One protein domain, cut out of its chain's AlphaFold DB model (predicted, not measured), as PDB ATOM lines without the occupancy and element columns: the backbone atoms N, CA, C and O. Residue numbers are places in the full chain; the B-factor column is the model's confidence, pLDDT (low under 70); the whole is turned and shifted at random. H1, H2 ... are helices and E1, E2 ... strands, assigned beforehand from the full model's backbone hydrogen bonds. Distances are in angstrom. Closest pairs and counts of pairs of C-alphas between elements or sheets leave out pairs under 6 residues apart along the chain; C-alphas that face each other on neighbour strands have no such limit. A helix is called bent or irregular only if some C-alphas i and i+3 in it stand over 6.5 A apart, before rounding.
ATOM      1  N   THR A   2      45.355  13.766   3.670       81.06
ATOM      2  CA  THR A   2      46.671  13.139   3.926       81.06
ATOM      3  C   THR A   2      47.674  13.193   2.771       81.06
ATOM      4  O   THR A   2      48.788  13.676   2.918       81.06
ATOM      5  N   ARG A   3      47.299  12.737   1.569       83.00
ATOM      6  CA  ARG A   3      48.238  12.704   0.429       83.00
ATOM      7  C   ARG A   3      48.579  14.078  -0.148       83.00
ATOM      8  O   ARG A   3      49.565  14.196  -0.862       83.00
ATOM      9  N   SER A   4      47.739  15.077   0.099       83.75
ATOM     10  CA  SER A   4      47.927  16.439  -0.400       83.75
ATOM     11  C   SER A   4      48.692  17.307   0.594       83.75
ATOM     12  O   SER A   4      49.484  18.134   0.161       83.75
ATOM     13  N   PHE A   5      48.467  17.104   1.896       90.50
ATOM     14  CA  PHE A   5      48.921  18.015   2.949       90.50
ATOM     15  C   PHE A   5      49.590  17.314   4.142       90.50
ATOM     16  O   PHE A   5      49.964  17.968   5.104       90.50
ATOM     17  N   GLY A   6      49.776  15.994   4.103       89.88
ATOM     18  CA  GLY A   6      50.353  15.245   5.220       89.88
ATOM     19  C   GLY A   6      49.488  15.342   6.488       89.88
ATOM     20  O   GLY A   6      48.261  15.293   6.365       89.88
ATOM     21  N   PRO A   7      50.101  15.512   7.677       92.06
ATOM     22  CA  PRO A   7      49.425  15.448   8.976       92.06
ATOM     23  C   PRO A   7      48.670  16.736   9.353       92.06
ATOM     24  O   PRO A   7      48.299  16.931  10.510       92.06
ATOM     25  N   TYR A   8      48.482  17.670   8.418       94.44
ATOM     26  CA  TYR A   8      47.849  18.955   8.705       94.44
ATOM     27  C   TYR A   8      46.340  18.920   8.467       94.44
ATOM     28  O   TYR A   8      45.849  18.310   7.513       94.44
ATOM     29  N   ALA A   9      45.606  19.626   9.331       96.25
ATOM     30  CA  ALA A   9      44.197  19.911   9.101       96.25
ATOM     31  C   ALA A   9      44.070  20.819   7.875       96.25
ATOM     32  O   ALA A   9      44.924  21.679   7.648       96.25
ATOM     33  N   VAL A  10      42.995  20.659   7.105       97.19
ATOM     34  CA  VAL A  10      42.778  21.444   5.886       97.19
ATOM     35  C   VAL A  10      41.454  22.182   5.965       97.19
ATOM     36  O   VAL A  10      40.401  21.554   6.016       97.19
ATOM     37  N   ALA A  11      41.491  23.508   5.906       97.44
ATOM     38  CA  ALA A  11      40.313  24.359   5.822       97.44
ATOM     39  C   ALA A  11      40.010  24.725   4.361       97.44
ATOM     40  O   ALA A  11      40.895  25.097   3.588       97.44
ATOM     41  N   THR A  12      38.746  24.614   3.957       97.12
ATOM     42  CA  THR A  12      38.291  24.967   2.606       97.12
ATOM     43  C   THR A  12      36.997  25.765   2.673       97.12
ATOM     44  O   THR A  12      35.962  25.260   3.110       97.12
ATOM     45  N   ASP A  13      37.051  27.003   2.191       96.69
ATOM     46  CA  ASP A  13      35.903  27.906   2.165       96.69
ATOM     47  C   ASP A  13      34.976  27.645   0.970       96.69
ATOM     48  O   ASP A  13      35.411  27.426  -0.169       96.69
ATOM     49  N   SER A  14      33.671  27.778   1.214       94.75
ATOM     50  CA  SER A  14      32.660  27.907   0.170       94.75
ATOM     51  C   SER A  14      32.843  29.205  -0.625       94.75
ATOM     52  O   SER A  14      33.568  30.125  -0.239       94.75
ATOM     53  N   GLY A  15      32.151  29.318  -1.764       93.19
ATOM     54  CA  GLY A  15      32.096  30.580  -2.508       93.19
ATOM     55  C   GLY A  15      31.580  31.741  -1.650       93.19
ATOM     56  O   GLY A  15      32.194  32.804  -1.644       93.19
ATOM     57  N   ALA A  16      30.496  31.524  -0.896       95.00
ATOM     58  CA  ALA A  16      29.908  32.539  -0.023       95.00
ATOM     59  C   ALA A  16      30.859  32.949   1.114       95.00
ATOM     60  O   ALA A  16      31.006  34.138   1.385       95.00
ATOM     61  N   ALA A  17      31.578  31.996   1.721       96.06
ATOM     62  CA  ALA A  17      32.580  32.306   2.743       96.06
ATOM     63  C   ALA A  17      33.729  33.152   2.186       96.06
ATOM     64  O   ALA A  17      34.110  34.147   2.800       96.06
ATOM     65  N   ARG A  18      34.236  32.824   0.990       94.94
ATOM     66  CA  ARG A  18      35.261  33.640   0.325       94.94
ATOM     67  C   ARG A  18      34.765  35.049   0.001       94.94
ATOM     68  O   ARG A  18      35.508  36.001   0.212       94.94
ATOM     69  N   ALA A  19      33.522  35.191  -0.463       94.50
ATOM     70  CA  ALA A  19      32.916  36.497  -0.735       94.50
ATOM     71  C   ALA A  19      32.756  37.352   0.538       94.50
ATOM     72  O   ALA A  19      32.941  38.563   0.485       94.50
ATOM     73  N   ALA A  20      32.516  36.722   1.693       94.69
ATOM     74  CA  ALA A  20      32.504  37.365   3.012       94.69
ATOM     75  C   ALA A  20      33.918  37.620   3.599       94.69
ATOM     76  O   ALA A  20      34.083  37.899   4.790       94.69
ATOM     77  N   GLY A  21      34.960  37.511   2.769       93.69
ATOM     78  CA  GLY A  21      36.348  37.784   3.132       93.69
ATOM     79  C   GLY A  21      37.147  36.576   3.628       93.69
ATOM     80  O   GLY A  21      38.270  36.785   4.082       93.69
ATOM     81  N   GLY A  22      36.592  35.362   3.556       95.44
ATOM     82  CA  GLY A  22      37.265  34.082   3.817       95.44
ATOM     83  C   GLY A  22      37.598  33.813   5.288       95.44
ATOM     84  O   GLY A  22      38.255  34.623   5.935       95.44
ATOM     85  N   VAL A  23      37.192  32.657   5.818       97.19
ATOM     86  CA  VAL A  23      37.504  32.258   7.204       97.19
ATOM     87  C   VAL A  23      38.666  31.264   7.265       97.19
ATOM     88  O   VAL A  23      39.472  31.334   8.190       97.19
ATOM     89  N   ALA A  24      38.845  30.412   6.249       97.88
ATOM     90  CA  ALA A  24      39.969  29.475   6.192       97.88
ATOM     91  C   ALA A  24      41.350  30.166   6.275       97.88
ATOM     92  O   ALA A  24      42.161  29.738   7.098       97.88
ATOM     93  N   PRO A  25      41.638  31.257   5.527       98.00
ATOM     94  CA  PRO A  25      42.929  31.946   5.627       98.00
ATOM     95  C   PRO A  25      43.183  32.576   7.001       98.00
ATOM     96  O   PRO A  25      44.323  32.627   7.451       98.00
ATOM     97  N   ARG A  26      42.126  33.034   7.677       98.06
ATOM     98  CA  ARG A  26      42.208  33.663   9.002       98.06
ATOM     99  C   ARG A  26      42.518  32.647  10.092       98.06
ATOM    100  O   ARG A  26      43.429  32.843  10.888       98.06
ATOM    101  N   ILE A  27      41.831  31.505  10.055       98.31
ATOM    102  CA  ILE A  27      42.114  30.368  10.936       98.31
ATOM    103  C   ILE A  27      43.548  29.866  10.717       98.31
ATOM    104  O   ILE A  27      44.263  29.617  11.686       98.31
ATOM    105  N   ALA A  28      44.004  29.775   9.463       98.19
ATOM    106  CA  ALA A  28      45.384  29.406   9.154       98.19
ATOM    107  C   ALA A  28      46.402  30.423   9.703       98.19
ATOM    108  O   ALA A  28      47.406  30.022  10.292       98.19
ATOM    109  N   ALA A  29      46.127  31.727   9.583       98.38
ATOM    110  CA  ALA A  29      46.968  32.779  10.151       98.38
ATOM    111  C   ALA A  29      47.044  32.695  11.686       98.38
ATOM    112  O   ALA A  29      48.138  32.743  12.250       98.38
ATOM    113  N   ALA A  30      45.911  32.491  12.365       98.31
ATOM    114  CA  ALA A  30      45.871  32.272  13.810       98.31
ATOM    115  C   ALA A  30      46.671  31.022  14.223       98.31
ATOM    116  O   ALA A  30      47.444  31.060  15.180       98.31
ATOM    117  N   GLY A  31      46.538  29.929  13.469       97.81
ATOM    118  CA  GLY A  31      47.296  28.697  13.680       97.81
ATOM    119  C   GLY A  31      48.801  28.872  13.537       97.81
ATOM    120  O   GLY A  31      49.560  28.387  14.376       97.81
ATOM    121  N   ALA A  32      49.238  29.618  12.522       97.62
ATOM    122  CA  ALA A  32      50.645  29.937  12.316       97.62
ATOM    123  C   ALA A  32      51.233  30.741  13.489       97.62
ATOM    124  O   ALA A  32      52.351  30.464  13.917       97.62
ATOM    125  N   LEU A  33      50.471  31.689  14.050       98.00
ATOM    126  CA  LEU A  33      50.891  32.475  15.218       98.00
ATOM    127  C   LEU A  33      51.005  31.634  16.496       98.00
ATOM    128  O   LEU A  33      51.861  31.906  17.335       98.00
ATOM    129  N   LEU A  34      50.145  30.624  16.649       97.56
ATOM    130  CA  LEU A  34      50.055  29.797  17.854       97.56
ATOM    131  C   LEU A  34      50.774  28.441  17.736       97.56
ATOM    132  O   LEU A  34      50.731  27.641  18.670       97.56
ATOM    133  N   GLY A  35      51.439  28.167  16.611       96.44
ATOM    134  CA  GLY A  35      52.226  26.948  16.404       96.44
ATOM    135  C   GLY A  35      51.423  25.691  16.038       96.44
ATOM    136  O   GLY A  35      51.973  24.595  16.108       96.44
ATOM    137  N   GLN A  36      50.157  25.820  15.626       96.25
ATOM    138  CA  GLN A  36      49.352  24.721  15.070       96.25
ATOM    139  C   GLN A  36      48.856  25.107  13.663       96.25
ATOM    140  O   GLN A  36      47.779  25.694  13.532       96.25
ATOM    141  N   PRO A  37      49.644  24.837  12.606       95.88
ATOM    142  CA  PRO A  37      49.305  25.236  11.243       95.88
ATOM    143  C   PRO A  37      48.081  24.485  10.699       95.88
ATOM    144  O   PRO A  37      47.839  23.320  11.021       95.88
ATOM    145  N   VAL A  38      47.334  25.172   9.832       97.44
ATOM    146  CA  VAL A  38      46.199  24.643   9.062       97.44
ATOM    147  C   VAL A  38      46.427  24.999   7.604       97.44
ATOM    148  O   VAL A  38      46.722  26.149   7.280       97.44
ATOM    149  N   GLU A  39      46.269  24.022   6.726       97.25
ATOM    150  CA  GLU A  39      46.410  24.215   5.291       97.25
ATOM    151  C   GLU A  39      45.119  24.768   4.691       97.25
ATOM    152  O   GLU A  39      44.014  24.390   5.084       97.25
ATOM    153  N   VAL A  40      45.243  25.655   3.707       97.06
ATOM    154  CA  VAL A  40      44.087  26.216   3.001       97.06
ATOM    155  C   VAL A  40      43.980  25.573   1.630       97.06
ATOM    156  O   VAL A  40      44.882  25.675   0.799       97.06
ATOM    157  N   SER A  41      42.839  24.948   1.360       95.19
ATOM    158  CA  SER A  41      42.518  24.405   0.041       95.19
ATOM    159  C   SER A  41      41.384  25.190  -0.618       95.19
ATOM    160  O   SER A  41      40.729  26.043  -0.020       95.19
ATOM    161  N   SER A  42      41.175  24.934  -1.910       92.75
ATOM    162  CA  SER A  42      40.143  25.580  -2.718       92.75
ATOM    163  C   SER A  42      39.323  24.562  -3.497       92.75
ATOM    164  O   SER A  42      39.872  23.660  -4.140       92.75
ATOM    165  N   LEU A  43      38.006  24.768  -3.479       91.81
ATOM    166  CA  LEU A  43      37.069  24.134  -4.399       91.81
ATOM    167  C   LEU A  43      37.181  24.727  -5.798       91.81
ATOM    168  O   LEU A  43      37.374  25.937  -5.974       91.81
ATOM    169  N   ARG A  44      36.983  23.870  -6.793       90.75
ATOM    170  CA  ARG A  44      37.005  24.212  -8.211       90.75
ATOM    171  C   ARG A  44      35.873  23.510  -8.956       90.75
ATOM    172  O   ARG A  44      35.217  22.616  -8.429       90.75
ATOM    173  N   ARG A  45      35.627  23.924 -10.205       90.25
ATOM    174  CA  ARG A  45      34.508  23.409 -11.018       90.25
ATOM    175  C   ARG A  45      34.567  21.890 -11.191       90.25
ATOM    176  O   ARG A  45      33.528  21.242 -11.253       90.25
ATOM    177  N   GLU A  46      35.774  21.341 -11.290       88.56
ATOM    178  CA  GLU A  46      36.019  19.919 -11.495       88.56
ATOM    179  C   GLU A  46      35.572  19.073 -10.299       88.56
ATOM    180  O   GLU A  46      35.106  17.957 -10.500       88.56
ATOM    181  N   ASP A  47      35.609  19.631  -9.085       90.38
ATOM    182  CA  ASP A  47      35.158  18.950  -7.869       90.38
ATOM    183  C   ASP A  47      33.635  18.724  -7.912       90.38
ATOM    184  O   ASP A  47      33.150  17.643  -7.590       90.38
ATOM    185  N   TYR A  48      32.876  19.709  -8.410       90.38
ATOM    186  CA  TYR A  48      31.432  19.578  -8.640       90.38
ATOM    187  C   TYR A  48      31.096  18.721  -9.861       90.38
ATOM    188  O   TYR A  48      30.066  18.060  -9.887       90.38
ATOM    189  N   ALA A  49      31.926  18.745 -10.905       88.56
ATOM    190  CA  ALA A  49      31.717  17.891 -12.071       88.56
ATOM    191  C   ALA A  49      31.896  16.406 -11.720       88.56
ATOM    192  O   ALA A  49      31.193  15.557 -12.259       88.56
ATOM    193  N   PHE A  50      32.817  16.101 -10.806       86.00
ATOM    194  CA  PHE A  50      33.106  14.744 -10.355       86.00
ATOM    195  C   PHE A  50      31.910  14.065  -9.674       86.00
ATOM    196  O   PHE A  50      31.670  12.881  -9.887       86.00
ATOM    197  N   ILE A  51      31.146  14.820  -8.886       88.62
ATOM    198  CA  ILE A  51      30.008  14.298  -8.117       88.62
ATOM    199  C   ILE A  51      28.710  14.218  -8.931       88.62
ATOM    200  O   ILE A  51      27.682  13.811  -8.396       88.62
ATOM    201  N   LYS A  52      28.721  14.633 -10.205       87.00
ATOM    202  CA  LYS A  52      27.539  14.553 -11.068       87.00
ATOM    203  C   LYS A  52      27.335  13.130 -11.592       87.00
ATOM    204  O   LYS A  52      28.317  12.461 -11.936       87.00
ATOM    205  N   PRO A  53      26.078  12.694 -11.753       80.69
ATOM    206  CA  PRO A  53      25.770  11.456 -12.458       80.69
ATOM    207  C   PRO A  53      26.372  11.464 -13.871       80.69
ATOM    208  O   PRO A  53      26.483  12.511 -14.512       80.69
ATOM    209  N   GLY A  54      26.813  10.301 -14.358       73.88
ATOM    210  CA  GLY A  54      27.385  10.183 -15.706       73.88
ATOM    211  C   GLY A  54      28.855  10.613 -15.856       73.88
ATOM    212  O   GLY A  54      29.402  10.526 -16.957       73.88
ATOM    213  N   CYS A  55      29.531  11.064 -14.791       69.50
ATOM    214  CA  CYS A  55      30.913  11.547 -14.881       69.50
ATOM    215  C   CYS A  55      31.928  10.420 -15.181       69.50
ATOM    216  O   CYS A  55      31.908   9.351 -14.559       69.50
ATOM    217  N   LYS A  56      32.850  10.667 -16.130       63.28
ATOM    218  CA  LYS A  56      33.926   9.728 -16.507       63.28
ATOM    219  C   LYS A  56      34.812   9.404 -15.300       63.28
ATOM    220  O   LYS A  56      35.296  10.305 -14.627       63.28
ATOM    221  N   GLY A  57      35.083   8.116 -15.078       61.28
ATOM    222  CA  GLY A  57      35.916   7.652 -13.958       61.28
ATOM    223  C   GLY A  57      35.144   7.392 -12.661       61.28
ATOM    224  O   GLY A  57      35.761   7.155 -11.622       61.28
ATOM    225  N   THR A  58      33.809   7.397 -12.719       56.81
ATOM    226  CA  THR A  58      32.937   6.935 -11.635       56.81
ATOM    227  C   THR A  58      32.150   5.693 -12.082       56.81
ATOM    228  O   THR A  58      31.929   5.507 -13.280       56.81
ATOM    229  N   PRO A  59      31.700   4.835 -11.149       50.84
ATOM    230  CA  PRO A  59      30.922   3.624 -11.461       50.84
ATOM    231  C   PRO A  59      29.601   3.935 -12.169       50.84
ATOM    232  O   PRO A  59      29.002   3.074 -12.805       50.84
ATOM    233  N   VAL A  60      29.142   5.178 -12.034       51.62
ATOM    234  CA  VAL A  60      27.787   5.616 -12.366       51.62
ATOM    235  C   VAL A  60      27.697   6.169 -13.788       51.62
ATOM    236  O   VAL A  60      26.613   6.533 -14.233       51.62
ATOM    237  N   SER A  61      28.785   6.143 -14.572       52.91
ATOM    238  CA  SER A  61      28.696   6.431 -16.012       52.91
ATOM    239  C   SER A  61      27.782   5.453 -16.773       52.91
ATOM    240  O   SER A  61      27.436   5.731 -17.914       52.91
ATOM    241  N   ALA A  62      27.391   4.329 -16.155       53.88
ATOM    242  CA  ALA A  62      26.471   3.331 -16.706       53.88
ATOM    243  C   ALA A  62      25.025   3.404 -16.162       53.88
ATOM    244  O   ALA A  62      24.137   2.794 -16.752       53.88
ATOM    245  N   CYS A  63      24.760   4.132 -15.066       54.75
ATOM    246  CA  CYS A  63      23.452   4.158 -14.378       54.75
ATOM    247  C   CYS A  63      22.942   5.591 -14.137       54.75
ATOM    248  O   CYS A  63      22.305   5.849 -13.116       54.75
ATOM    249  N   GLY A  64      23.266   6.513 -15.051       59.00
ATOM    250  CA  GLY A  64      23.234   7.975 -14.878       59.00
ATOM    251  C   GLY A  64      21.941   8.626 -14.369       59.00
ATOM    252  O   GLY A  64      22.012   9.780 -13.968       59.00
ATOM    253  N   ASP A  65      20.822   7.902 -14.300       65.75
ATOM    254  CA  ASP A  65      19.510   8.441 -13.906       65.75
ATOM    255  C   ASP A  65      19.016   7.935 -12.536       65.75
ATOM    256  O   ASP A  65      17.897   8.225 -12.127       65.75
ATOM    257  N   SER A  66      19.815   7.132 -11.824       76.12
ATOM    258  CA  SER A  66      19.387   6.501 -10.558       76.12
ATOM    259  C   SER A  66      19.668   7.326  -9.296       76.12
ATOM    260  O   SER A  66      19.128   7.011  -8.238       76.12
ATOM    261  N   TYR A  67      20.493   8.371  -9.394       81.06
ATOM    262  CA  TYR A  67      20.901   9.220  -8.272       81.06
ATOM    263  C   TYR A  67      21.165  10.642  -8.763       81.06
ATOM    264  O   TYR A  67      21.657  10.808  -9.875       81.06
ATOM    265  N   ASP A  68      20.931  11.648  -7.920       83.88
ATOM    266  CA  ASP A  68      21.164  13.060  -8.267       83.88
ATOM    267  C   ASP A  68      22.608  13.524  -8.005       83.88
ATOM    268  O   ASP A  68      23.103  14.461  -8.636       83.88
ATOM    269  N   VAL A  69      23.308  12.875  -7.069       88.69
ATOM    270  CA  VAL A  69      24.658  13.255  -6.633       88.69
ATOM    271  C   VAL A  69      25.460  12.035  -6.163       88.69
ATOM    272  O   VAL A  69      24.920  11.108  -5.560       88.69
ATOM    273  N   LEU A  70      26.767  12.028  -6.430       87.06
ATOM    274  CA  LEU A  70      27.686  10.938  -6.101       87.06
ATOM    275  C   LEU A  70      28.581  11.291  -4.914       87.06
ATOM    276  O   LEU A  70      29.331  12.264  -4.955       87.06
ATOM    277  N   GLN A  71      28.558  10.446  -3.884       86.19
ATOM    278  CA  GLN A  71      29.382  10.620  -2.680       86.19
ATOM    279  C   GLN A  71      30.841  10.169  -2.841       86.19
ATOM    280  O   GLN A  71      31.702  10.569  -2.066       86.19
ATOM    281  N   SER A  72      31.128   9.297  -3.811       79.56
ATOM    282  CA  SER A  72      32.460   8.721  -4.028       79.56
ATOM    283  C   SER A  72      32.574   8.081  -5.417       79.56
ATOM    284  O   SER A  72      31.574   7.915  -6.118       79.56
ATOM    285  N   ASN A  73      33.795   7.706  -5.810       71.94
ATOM    286  CA  ASN A  73      34.033   6.767  -6.908       71.94
ATOM    287  C   ASN A  73      34.418   5.379  -6.363       71.94
ATOM    288  O   ASN A  73      34.757   5.243  -5.194       71.94
ATOM    289  N   ASN A  74      34.427   4.354  -7.225       68.06
ATOM    290  CA  ASN A  74      34.958   3.026  -6.862       68.06
ATOM    291  C   ASN A  74      36.461   2.893  -7.166       68.06
ATOM    292  O   ASN A  74      36.990   1.782  -7.174       68.06
ATOM    293  N   ALA A  75      37.151   3.993  -7.480       62.59
ATOM    294  CA  ALA A  75      38.595   3.945  -7.662       62.59
ATOM    295  C   ALA A  75      39.275   3.934  -6.284       62.59
ATOM    296  O   ALA A  75      38.781   4.582  -5.360       62.59
ATOM    297  N   PRO A  76      40.428   3.262  -6.124       60.56
ATOM    298  CA  PRO A  76      41.224   3.405  -4.915       60.56
ATOM    299  C   PRO A  76      41.513   4.887  -4.644       60.56
ATOM    300  O   PRO A  76      41.938   5.615  -5.545       60.56
ATOM    301  N   THR A  77      41.355   5.327  -3.393       58.56
ATOM    302  CA  THR A  77      41.538   6.726  -2.954       58.56
ATOM    303  C   THR A  77      42.901   7.306  -3.361       58.56
ATOM    304  O   THR A  77      43.056   8.514  -3.523       58.56
ATOM    305  N   ALA A  78      43.897   6.438  -3.578       56.97
ATOM    306  CA  ALA A  78      45.243   6.777  -4.030       56.97
ATOM    307  C   ALA A  78      45.347   7.228  -5.506       56.97
ATOM    308  O   ALA A  78      46.397   7.730  -5.906       56.97
ATOM    309  N   VAL A  79      44.305   7.079  -6.325       64.62
ATOM    310  CA  VAL A  79      44.356   7.414  -7.765       64.62
ATOM    311  C   VAL A  79      43.379   8.537  -8.133       64.62
ATOM    312  O   VAL A  79      43.481   9.122  -9.209       64.62
ATOM    313  N   THR A  80      42.469   8.907  -7.229       70.62
ATOM    314  CA  THR A  80      41.498   9.976  -7.478       70.62
ATOM    315  C   THR A  80      42.171  11.347  -7.413       70.62
ATOM    316  O   THR A  80      42.498  11.861  -6.339       70.62
ATOM    317  N   THR A  81      42.370  11.962  -8.579       75.19
ATOM    318  CA  THR A  81      42.805  13.358  -8.697       75.19
ATOM    319  C   THR A  81      41.859  14.252  -7.903       75.19
ATOM    320  O   THR A  81      40.645  14.134  -8.035       75.19
ATOM    321  N   ARG A  82      42.413  15.143  -7.070       82.38
ATOM    322  CA  ARG A  82      41.634  16.025  -6.179       82.38
ATOM    323  C   ARG A  82      40.699  15.283  -5.207       82.38
ATOM    324  O   ARG A  82      39.647  15.783  -4.810       82.38
ATOM    325  N   GLY A  83      41.103  14.081  -4.791       82.81
ATOM    326  CA  GLY A  83      40.289  13.174  -3.982       82.81
ATOM    327  C   GLY A  83      39.822  13.711  -2.622       82.81
ATOM    328  O   GLY A  83      38.889  13.159  -2.056       82.81
ATOM    329  N   HIS A  84      40.437  14.775  -2.095       86.62
ATOM    330  CA  HIS A  84      39.996  15.389  -0.838       86.62
ATOM    331  C   HIS A  84      39.093  16.617  -1.037       86.62
ATOM    332  O   HIS A  84      38.449  17.051  -0.087       86.62
ATOM    333  N   GLN A  85      39.047  17.200  -2.241       89.94
ATOM    334  CA  GLN A  85      38.236  18.389  -2.506       89.94
ATOM    335  C   GLN A  85      36.802  18.040  -2.911       89.94
ATOM    336  O   GLN A  85      35.866  18.690  -2.447       89.94
ATOM    337  N   PHE A  86      36.601  17.008  -3.736       89.31
ATOM    338  CA  PHE A  86      35.252  16.625  -4.172       89.31
ATOM    339  C   PHE A  86      34.293  16.221  -3.030       89.31
ATOM    340  O   PHE A  86      33.103  16.502  -3.178       89.31
ATOM    341  N   PRO A  87      34.726  15.638  -1.886       91.25
ATOM    342  CA  PRO A  87      33.819  15.359  -0.772       91.25
ATOM    343  C   PRO A  87      33.136  16.620  -0.238       91.25
ATOM    344  O   PRO A  87      31.956  16.593   0.092       91.25
ATOM    345  N   LEU A  88      33.837  17.756  -0.223       92.31
ATOM    346  CA  LEU A  88      33.224  19.030   0.129       92.31
ATOM    347  C   LEU A  88      32.192  19.475  -0.918       92.31
ATOM    348  O   LEU A  88      31.114  19.937  -0.550       92.31
ATOM    349  N   ALA A  89      32.483  19.310  -2.211       92.81
ATOM    350  CA  ALA A  89      31.498  19.589  -3.255       92.81
ATOM    351  C   ALA A  89      30.236  18.725  -3.068       92.81
ATOM    352  O   ALA A  89      29.125  19.242  -3.176       92.81
ATOM    353  N   PHE A  90      30.408  17.439  -2.731       92.94
ATOM    354  CA  PHE A  90      29.304  16.533  -2.410       92.94
ATOM    355  C   PHE A  90      28.484  17.055  -1.232       92.94
ATOM    356  O   PHE A  90      27.274  17.204  -1.371       92.94
ATOM    357  N   LEU A  91      29.133  17.388  -0.109       94.06
ATOM    358  CA  LEU A  91      28.449  17.905   1.079       94.06
ATOM    359  C   LEU A  91      27.625  19.152   0.757       94.06
ATOM    360  O   LEU A  91      26.487  19.251   1.198       94.06
ATOM    361  N   GLN A  92      28.169  20.073  -0.043       94.50
ATOM    362  CA  GLN A  92      27.446  21.291  -0.393       94.50
ATOM    363  C   GLN A  92      26.185  21.035  -1.219       94.50
ATOM    364  O   GLN A  92      25.178  21.696  -0.989       94.50
ATOM    365  N   VAL A  93      26.241  20.107  -2.176       94.25
ATOM    366  CA  VAL A  93      25.076  19.756  -3.001       94.25
ATOM    367  C   VAL A  93      24.071  18.946  -2.185       94.25
ATOM    368  O   VAL A  93      22.896  19.290  -2.140       94.25
ATOM    369  N   ALA A  94      24.529  17.907  -1.482       94.00
ATOM    370  CA  ALA A  94      23.667  17.006  -0.723       94.00
ATOM    371  C   ALA A  94      22.934  17.704   0.436       94.00
ATOM    372  O   ALA A  94      21.839  17.287   0.803       94.00
ATOM    373  N   SER A  95      23.517  18.762   1.010       93.94
ATOM    374  CA  SER A  95      22.897  19.533   2.091       93.94
ATOM    375  C   SER A  95      22.116  20.766   1.619       93.94
ATOM    376  O   SER A  95      21.643  21.521   2.466       93.94
ATOM    377  N   GLY A  96      22.060  21.049   0.312       93.38
ATOM    378  CA  GLY A  96      21.457  22.273  -0.236       93.38
ATOM    379  C   GLY A  96      22.271  23.559  -0.024       93.38
ATOM    380  O   GLY A  96      21.851  24.631  -0.447       93.38
ATOM    381  N   LEU A  97      23.473  23.494   0.566       93.19
ATOM    382  CA  LEU A  97      24.352  24.666   0.729       93.19
ATOM    383  C   LEU A  97      24.760  25.291  -0.616       93.19
ATOM    384  O   LEU A  97      25.139  26.462  -0.660       93.19
ATOM    385  N   SER A  98      24.709  24.525  -1.711       91.94
ATOM    386  CA  SER A  98      24.920  25.038  -3.067       91.94
ATOM    387  C   SER A  98      23.906  26.108  -3.472       91.94
ATOM    388  O   SER A  98      24.263  26.999  -4.244       91.94
ATOM    389  N   ASP A  99      22.692  26.062  -2.921       94.06
ATOM    390  CA  ASP A  99      21.609  26.999  -3.241       94.06
ATOM    391  C   ASP A  99      21.840  28.362  -2.566       94.06
ATOM    392  O   ASP A  99      21.378  29.394  -3.049       94.06
ATOM    393  N   ASN A 100      22.657  28.386  -1.506       95.25
ATOM    394  CA  ASN A 100      23.075  29.581  -0.772       95.25
ATOM    395  C   ASN A 100      24.499  30.041  -1.136       95.25
ATOM    396  O   ASN A 100      25.273  30.509  -0.293       95.25
ATOM    397  N   GLY A 101      24.879  29.898  -2.408       92.25
ATOM    398  CA  GLY A 101      26.173  30.348  -2.922       92.25
ATOM    399  C   GLY A 101      26.377  31.871  -2.871       92.25
ATOM    400  O   GLY A 101      25.478  32.639  -2.539       92.25
ATOM    401  N   ALA A 102      27.573  32.328  -3.262       91.81
ATOM    402  CA  ALA A 102      27.970  33.744  -3.207       91.81
ATOM    403  C   ALA A 102      27.057  34.709  -3.988       91.81
ATOM    404  O   ALA A 102      27.015  35.888  -3.660       91.81
ATOM    405  N   GLY A 103      26.377  34.222  -5.029       91.19
ATOM    406  CA  GLY A 103      25.446  35.006  -5.845       91.19
ATOM    407  C   GLY A 103      23.969  34.742  -5.549       91.19
ATOM    408  O   GLY A 103      23.137  35.129  -6.359       91.19
ATOM    409  N   SER A 104      23.648  34.025  -4.468       94.44
ATOM    410  CA  SER A 104      22.258  33.760  -4.069       94.44
ATOM    411  C   SER A 104      21.641  34.962  -3.345       94.44
ATOM    412  O   SER A 104      22.363  35.827  -2.852       94.44
ATOM    413  N   ASP A 105      20.310  34.990  -3.233       95.19
ATOM    414  CA  ASP A 105      19.593  36.032  -2.479       95.19
ATOM    415  C   ASP A 105      19.915  35.994  -0.975       95.19
ATOM    416  O   ASP A 105      19.862  37.015  -0.291       95.19
ATOM    417  N   LEU A 106      20.279  34.812  -0.461       94.75
ATOM    418  CA  LEU A 106      20.700  34.601   0.921       94.75
ATOM    419  C   LEU A 106      21.998  33.774   0.961       94.75
ATOM    420  O   LEU A 106      21.941  32.562   1.187       94.75
ATOM    421  N   PRO A 107      23.173  34.396   0.734       96.00
ATOM    422  CA  PRO A 107      24.450  33.696   0.773       96.00
ATOM    423  C   PRO A 107      24.757  33.177   2.176       96.00
ATOM    424  O   PRO A 107      24.677  33.930   3.147       96.00
ATOM    425  N   LEU A 108      25.170  31.912   2.284       96.25
ATOM    426  CA  LEU A 108      25.473  31.275   3.565       96.25
ATOM    427  C   LEU A 108      26.956  30.861   3.617       96.25
ATOM    428  O   LEU A 108      27.362  29.872   2.994       96.25
ATOM    429  N   PRO A 109      27.809  31.642   4.312       95.50
ATOM    430  CA  PRO A 109      29.214  31.309   4.510       95.50
ATOM    431  C   PRO A 109      29.387  29.940   5.170       95.50
ATOM    432  O   PRO A 109      28.826  29.670   6.227       95.50
ATOM    433  N   TYR A 110      30.204  29.085   4.557       95.62
ATOM    434  CA  TYR A 110      30.523  27.758   5.069       95.62
ATOM    435  C   TYR A 110      32.002  27.457   4.848       95.62
ATOM    436  O   TYR A 110      32.548  27.766   3.787       95.62
ATOM    437  N   CYS A 111      32.638  26.836   5.835       96.31
ATOM    438  CA  CYS A 111      34.013  26.364   5.763       96.31
ATOM    439  C   CYS A 111      34.055  24.922   6.255       96.31
ATOM    440  O   CYS A 111      33.505  24.600   7.307       96.31
ATOM    441  N   HIS A 112      34.693  24.059   5.478       96.19
ATOM    442  CA  HIS A 112      34.891  22.663   5.829       96.19
ATOM    443  C   HIS A 112      36.317  22.438   6.314       96.19
ATOM    444  O   HIS A 112      37.261  22.917   5.683       96.19
ATOM    445  N   MET A 113      36.454  21.673   7.396       95.56
ATOM    446  CA  MET A 113      37.738  21.224   7.920       95.56
ATOM    447  C   MET A 113      37.888  19.717   7.729       95.56
ATOM    448  O   MET A 113      37.152  18.938   8.331       95.56
ATOM    449  N   ASP A 114      38.846  19.317   6.897       95.00
ATOM    450  CA  ASP A 114      39.253  17.923   6.720       95.00
ATOM    451  C   ASP A 114      40.372  17.609   7.722       95.00
ATOM    452  O   ASP A 114      41.455  18.197   7.658       95.00
ATOM    453  N   LEU A 115      40.078  16.702   8.660       94.38
ATOM    454  CA  LEU A 115      40.964  16.315   9.762       94.38
ATOM    455  C   LEU A 115      41.566  14.915   9.589       94.38
ATOM    456  O   LEU A 115      42.152  14.394  10.533       94.38
ATOM    457  N   ALA A 116      41.408  14.286   8.417       86.69
ATOM    458  CA  ALA A 116      41.637  12.849   8.234       86.69
ATOM    459  C   ALA A 116      42.985  12.330   8.772       86.69
ATOM    460  O   ALA A 116      43.038  11.202   9.246       86.69
ATOM    461  N   ASP A 117      44.042  13.147   8.714       85.56
ATOM    462  CA  ASP A 117      45.385  12.793   9.200       85.56
ATOM    463  C   ASP A 117      45.887  13.682  10.339       85.56
ATOM    464  O   ASP A 117      46.987  13.485  10.843       85.56
ATOM    465  N   SER A 118      45.111  14.696  10.724       91.94
ATOM    466  CA  SER A 118      45.538  15.654  11.738       91.94
ATOM    467  C   SER A 118      45.092  15.270  13.135       91.94
ATOM    468  O   SER A 118      45.572  15.871  14.084       91.94
ATOM    469  N   VAL A 119      44.156  14.329  13.278       93.50
ATOM    470  CA  VAL A 119      43.574  13.966  14.580       93.50
ATOM    471  C   VAL A 119      44.597  13.337  15.522       93.50
ATOM    472  O   VAL A 119      44.669  13.755  16.670       93.50
ATOM    473  N   ALA A 120      45.471  12.457  15.027       93.12
ATOM    474  CA  ALA A 120      46.464  11.751  15.834       93.12
ATOM    475  C   ALA A 120      47.860  11.783  15.195       93.12
ATOM    476  O   ALA A 120      47.999  11.806  13.975       93.12
ATOM    477  N   ASP A 121      48.905  11.783  16.023       90.69
ATOM    478  CA  ASP A 121      50.291  11.704  15.564       90.69
ATOM    479  C   ASP A 121      50.699  10.269  15.165       90.69
ATOM    480  O   ASP A 121      49.941   9.310  15.309       90.69
ATOM    481  N   ALA A 122      51.941  10.090  14.701       88.06
ATOM    482  CA  ALA A 122      52.461   8.783  14.280       88.06
ATOM    483  C   ALA A 122      52.499   7.712  15.395       88.06
ATOM    484  O   ALA A 122      52.747   6.541  15.112       88.06
ATOM    485  N   ARG A 123      52.284   8.095  16.660       91.50
ATOM    486  CA  ARG A 123      52.193   7.194  17.818       91.50
ATOM    487  C   ARG A 123      50.738   6.865  18.173       91.50
ATOM    488  O   ARG A 123      50.518   6.073  19.084       91.50
ATOM    489  N   GLY A 124      49.767   7.464  17.482       91.25
ATOM    490  CA  GLY A 124      48.341   7.352  17.780       91.25
ATOM    491  C   GLY A 124      47.885   8.256  18.925       91.25
ATOM    492  O   GLY A 124      46.835   8.001  19.507       91.25
ATOM    493  N   VAL A 125      48.667   9.278  19.289       94.19
ATOM    494  CA  VAL A 125      48.277  10.244  20.323       94.19
ATOM    495  C   VAL A 125      47.516  11.391  19.674       94.19
ATOM    496  O   VAL A 125      48.010  11.997  18.724       94.19
ATOM    497  N   GLU A 126      46.339  11.708  20.211       95.12
ATOM    498  CA  GLU A 126      45.514  12.820  19.738       95.12
ATOM    499  C   GLU A 126      46.288  14.145  19.786       95.12
ATOM    500  O   GLU A 126      46.866  14.518  20.809       95.12
ATOM    501  N   THR A 127      46.291  14.876  18.675       94.38
ATOM    502  CA  THR A 127      47.035  16.137  18.537       94.38
ATOM    503  C   THR A 127      46.247  17.342  19.051       94.38
ATOM    504  O   THR A 127      46.810  18.418  19.258       94.38
ATOM    505  N   GLY A 128      44.924  17.195  19.190       94.81
ATOM    506  CA  GLY A 128      44.008  18.304  19.450       94.81
ATOM    507  C   GLY A 128      43.867  19.282  18.277       94.81
ATOM    508  O   GLY A 128      43.343  20.376  18.466       94.81
ATOM    509  N   SER A 129      44.336  18.947  17.072       95.06
ATOM    510  CA  SER A 129      44.096  19.760  15.878       95.06
ATOM    511  C   SER A 129      42.621  19.684  15.450       95.06
ATOM    512  O   SER A 129      42.083  18.576  15.400       95.06
ATOM    513  N   PRO A 130      41.943  20.807  15.123       95.81
ATOM    514  CA  PRO A 130      42.439  22.181  14.999       95.81
ATOM    515  C   PRO A 130      41.945  23.099  16.143       95.81
ATOM    516  O   PRO A 130      41.470  24.208  15.895       95.81
ATOM    517  N   ILE A 131      42.012  22.670  17.408       97.38
ATOM    518  CA  ILE A 131      41.492  23.451  18.549       97.38
ATOM    519  C   ILE A 131      42.223  24.792  18.700       97.38
ATOM    520  O   ILE A 131      41.583  25.823  18.897       97.38
ATOM    521  N   VAL A 132      43.553  24.802  18.588       97.62
ATOM    522  CA  VAL A 132      44.382  26.004  18.774       97.62
ATOM    523  C   VAL A 132      44.102  27.108  17.736       97.62
ATOM    524  O   VAL A 132      43.866  28.240  18.155       97.62
ATOM    525  N   PRO A 133      44.076  26.853  16.411       97.88
ATOM    526  CA  PRO A 133      43.763  27.872  15.414       97.88
ATOM    527  C   PRO A 133      42.306  28.341  15.508       97.88
ATOM    528  O   PRO A 133      42.043  29.528  15.321       97.88
ATOM    529  N   LEU A 134      41.363  27.454  15.860       98.12
ATOM    530  CA  LEU A 134      39.972  27.840  16.119       98.12
ATOM    531  C   LEU A 134      39.866  28.786  17.320       98.12
ATOM    532  O   LEU A 134      39.216  29.825  17.225       98.12
ATOM    533  N   PHE A 135      40.530  28.455  18.428       98.38
ATOM    534  CA  PHE A 135      40.599  29.308  19.613       98.38
ATOM    535  C   PHE A 135      41.268  30.653  19.302       98.38
ATOM    536  O   PHE A 135      40.739  31.708  19.654       98.38
ATOM    537  N   GLY A 136      42.396  30.624  18.588       98.31
ATOM    538  CA  GLY A 136      43.111  31.821  18.161       98.31
ATOM    539  C   GLY A 136      42.228  32.765  17.350       98.31
ATOM    540  O   GLY A 136      42.179  33.954  17.652       98.31
ATOM    541  N   HIS A 137      41.477  32.240  16.381       97.88
ATOM    542  CA  HIS A 137      40.614  33.071  15.550       97.88
ATOM    543  C   HIS A 137      39.351  33.546  16.276       97.88
ATOM    544  O   HIS A 137      39.092  34.745  16.357       97.88
ATOM    545  N   PHE A 138      38.563  32.623  16.833       97.75
ATOM    546  CA  PHE A 138      37.225  32.946  17.335       97.75
ATOM    547  C   PHE A 138      37.202  33.517  18.755       97.75
ATOM    548  O   PHE A 138      36.240  34.197  19.104       97.75
ATOM    549  N   VAL A 139      38.221  33.246  19.579       98.25
ATOM    550  CA  VAL A 139      38.255  33.703  20.980       98.25
ATOM    551  C   VAL A 139      39.274  34.816  21.187       98.25
ATOM    552  O   VAL A 139      38.968  35.797  21.860       98.25
ATOM    553  N   LEU A 140      40.470  34.695  20.605       98.06
ATOM    554  CA  LEU A 140      41.517  35.714  20.754       98.06
ATOM    555  C   LEU A 140      41.476  36.809  19.678       98.06
ATOM    556  O   LEU A 140      42.144  37.828  19.839       98.06
ATOM    557  N   GLY A 141      40.714  36.618  18.596       96.81
ATOM    558  CA  GLY A 141      40.634  37.579  17.493       96.81
ATOM    559  C   GLY A 141      41.916  37.669  16.657       96.81
ATOM    560  O   GLY A 141      42.206  38.722  16.096       96.81
TER     561      GLY A 141
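What this domain is: This is residues 2 to 141 of the 143 residues of the protein "Hypothetical protein" of Haptolina brevifila (UniProt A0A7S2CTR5). A small sheet of three short strands sits in the middle of a flat body, with H3 packed along one face and H6 over the opposite face, mostly near E3. At one end of the long axis H8 packs on H3; at the other, beyond H4, which packs on H6, the chain runs into long loops that hold the small helix H5. The printed part has 140 residues, with eight named helices and three named strands in the order H1 E1 H2 H3 E2 H4 H5 H6 H7 E3 H8; the sheet runs E2 E1 E3 and is mixed. The class is mixed, helices and strands, with 65 residues, under half, in named elements. The whole is compact, with a radius of gyration of the C-alphas of 16.5 A, and spans 50 by 44 by 18 A.

How they stand to each other: H1, residues 2 to 5, only grazes the sheet; its closest C-alpha to E2, residues 38 to 42, is that of Phe 5, 7.1 A from that of Glu 39. E1, residues 9 to 13, is the inner strand. E2 is its parallel neighbour, at 38 degrees between directions, with N 11 and O 39 within hydrogen-bond range at 2.8 A and N 39 and O 9 at 2.9 A. E3, residues 111 to 114, is its antiparallel neighbour, at 155 degrees, with N 12 and O 112 at 2.8 A and N 114 and O 10 at 2.9 A. H2, residues 15 to 19, only grazes the sheet. H3, residues 24 to 34, is on the sheet at a height of 9.4 A and runs along the strands, at 4 degrees to E1 on the local plane; it lies over E1 and, only just, with 3 C-alphas, over E2. E1, H2, H3 and E2 make a strand-helix-strand unit, two parallel neighbour strands with helices between, and its crossover is right-handed. H4, residues 45 to 50, touches H6, residues 86 to 94, about perpendicular at 82 degrees; their closest C-alphas, of Asp 47 and Phe 86, are 4.4 A apart. H5, residues 59 to 62, is apart from both H4 and H6. H6 is on the face opposite to H3, at a height of 10.9 A, and runs slantwise to the strands, at 39 degrees to E3 on the local plane; it lies over E3 and, only just, with 3 C-alphas, over E1. H7, residues 97 to 100, is close to H6 but not clearly touching, the closest C-alphas, of Gln 92 and Ser 98, being 5.3 A apart. H8, residues 131 to 138, is not on the sheet but touches H3 at a steep tilt of 65 degrees, opposite ways; the closest C-alphas, of Gly 31 and Pro 133, are 4.0 A apart. Every O i to N i+4 pair is within hydrogen-bond range in H2, H3, H4, H6 and H8, while H1, H5 and H7 are too short for such a pair.

Where its parts are: H1 begins at C-alpha 2 (46.671, 13.139, 3.926). From first to last C-alpha E1 measures 13.4 A, H3 15.4 A, E2 13.3 A, H4 8.8 A, H6 12.1 A, E3 10.0 A and H8 10.5 A. H3 begins at C-alpha 24 (39.969, 29.475, 6.192). H1, H2 and H7 measure 5.5 A, 6.2 A and 5.3 A. H5 is irregular, but only just: C-alphas 59 and 62 are 6.9 A apart. H8 ends at C-alpha 138 (37.225, 32.946, 17.335).

The domain as a whole: The two C-alphas farthest apart, of Ala 62 and Leu 140, are 51.8 A apart. The printed part has no cut. Two links are long: H5 to H6, 23 residues, and E3 to H8, 16 residues. The mean pLDDT of the printed part is 88.4, and residues 55 to 65 and 74 to 79 are under 70.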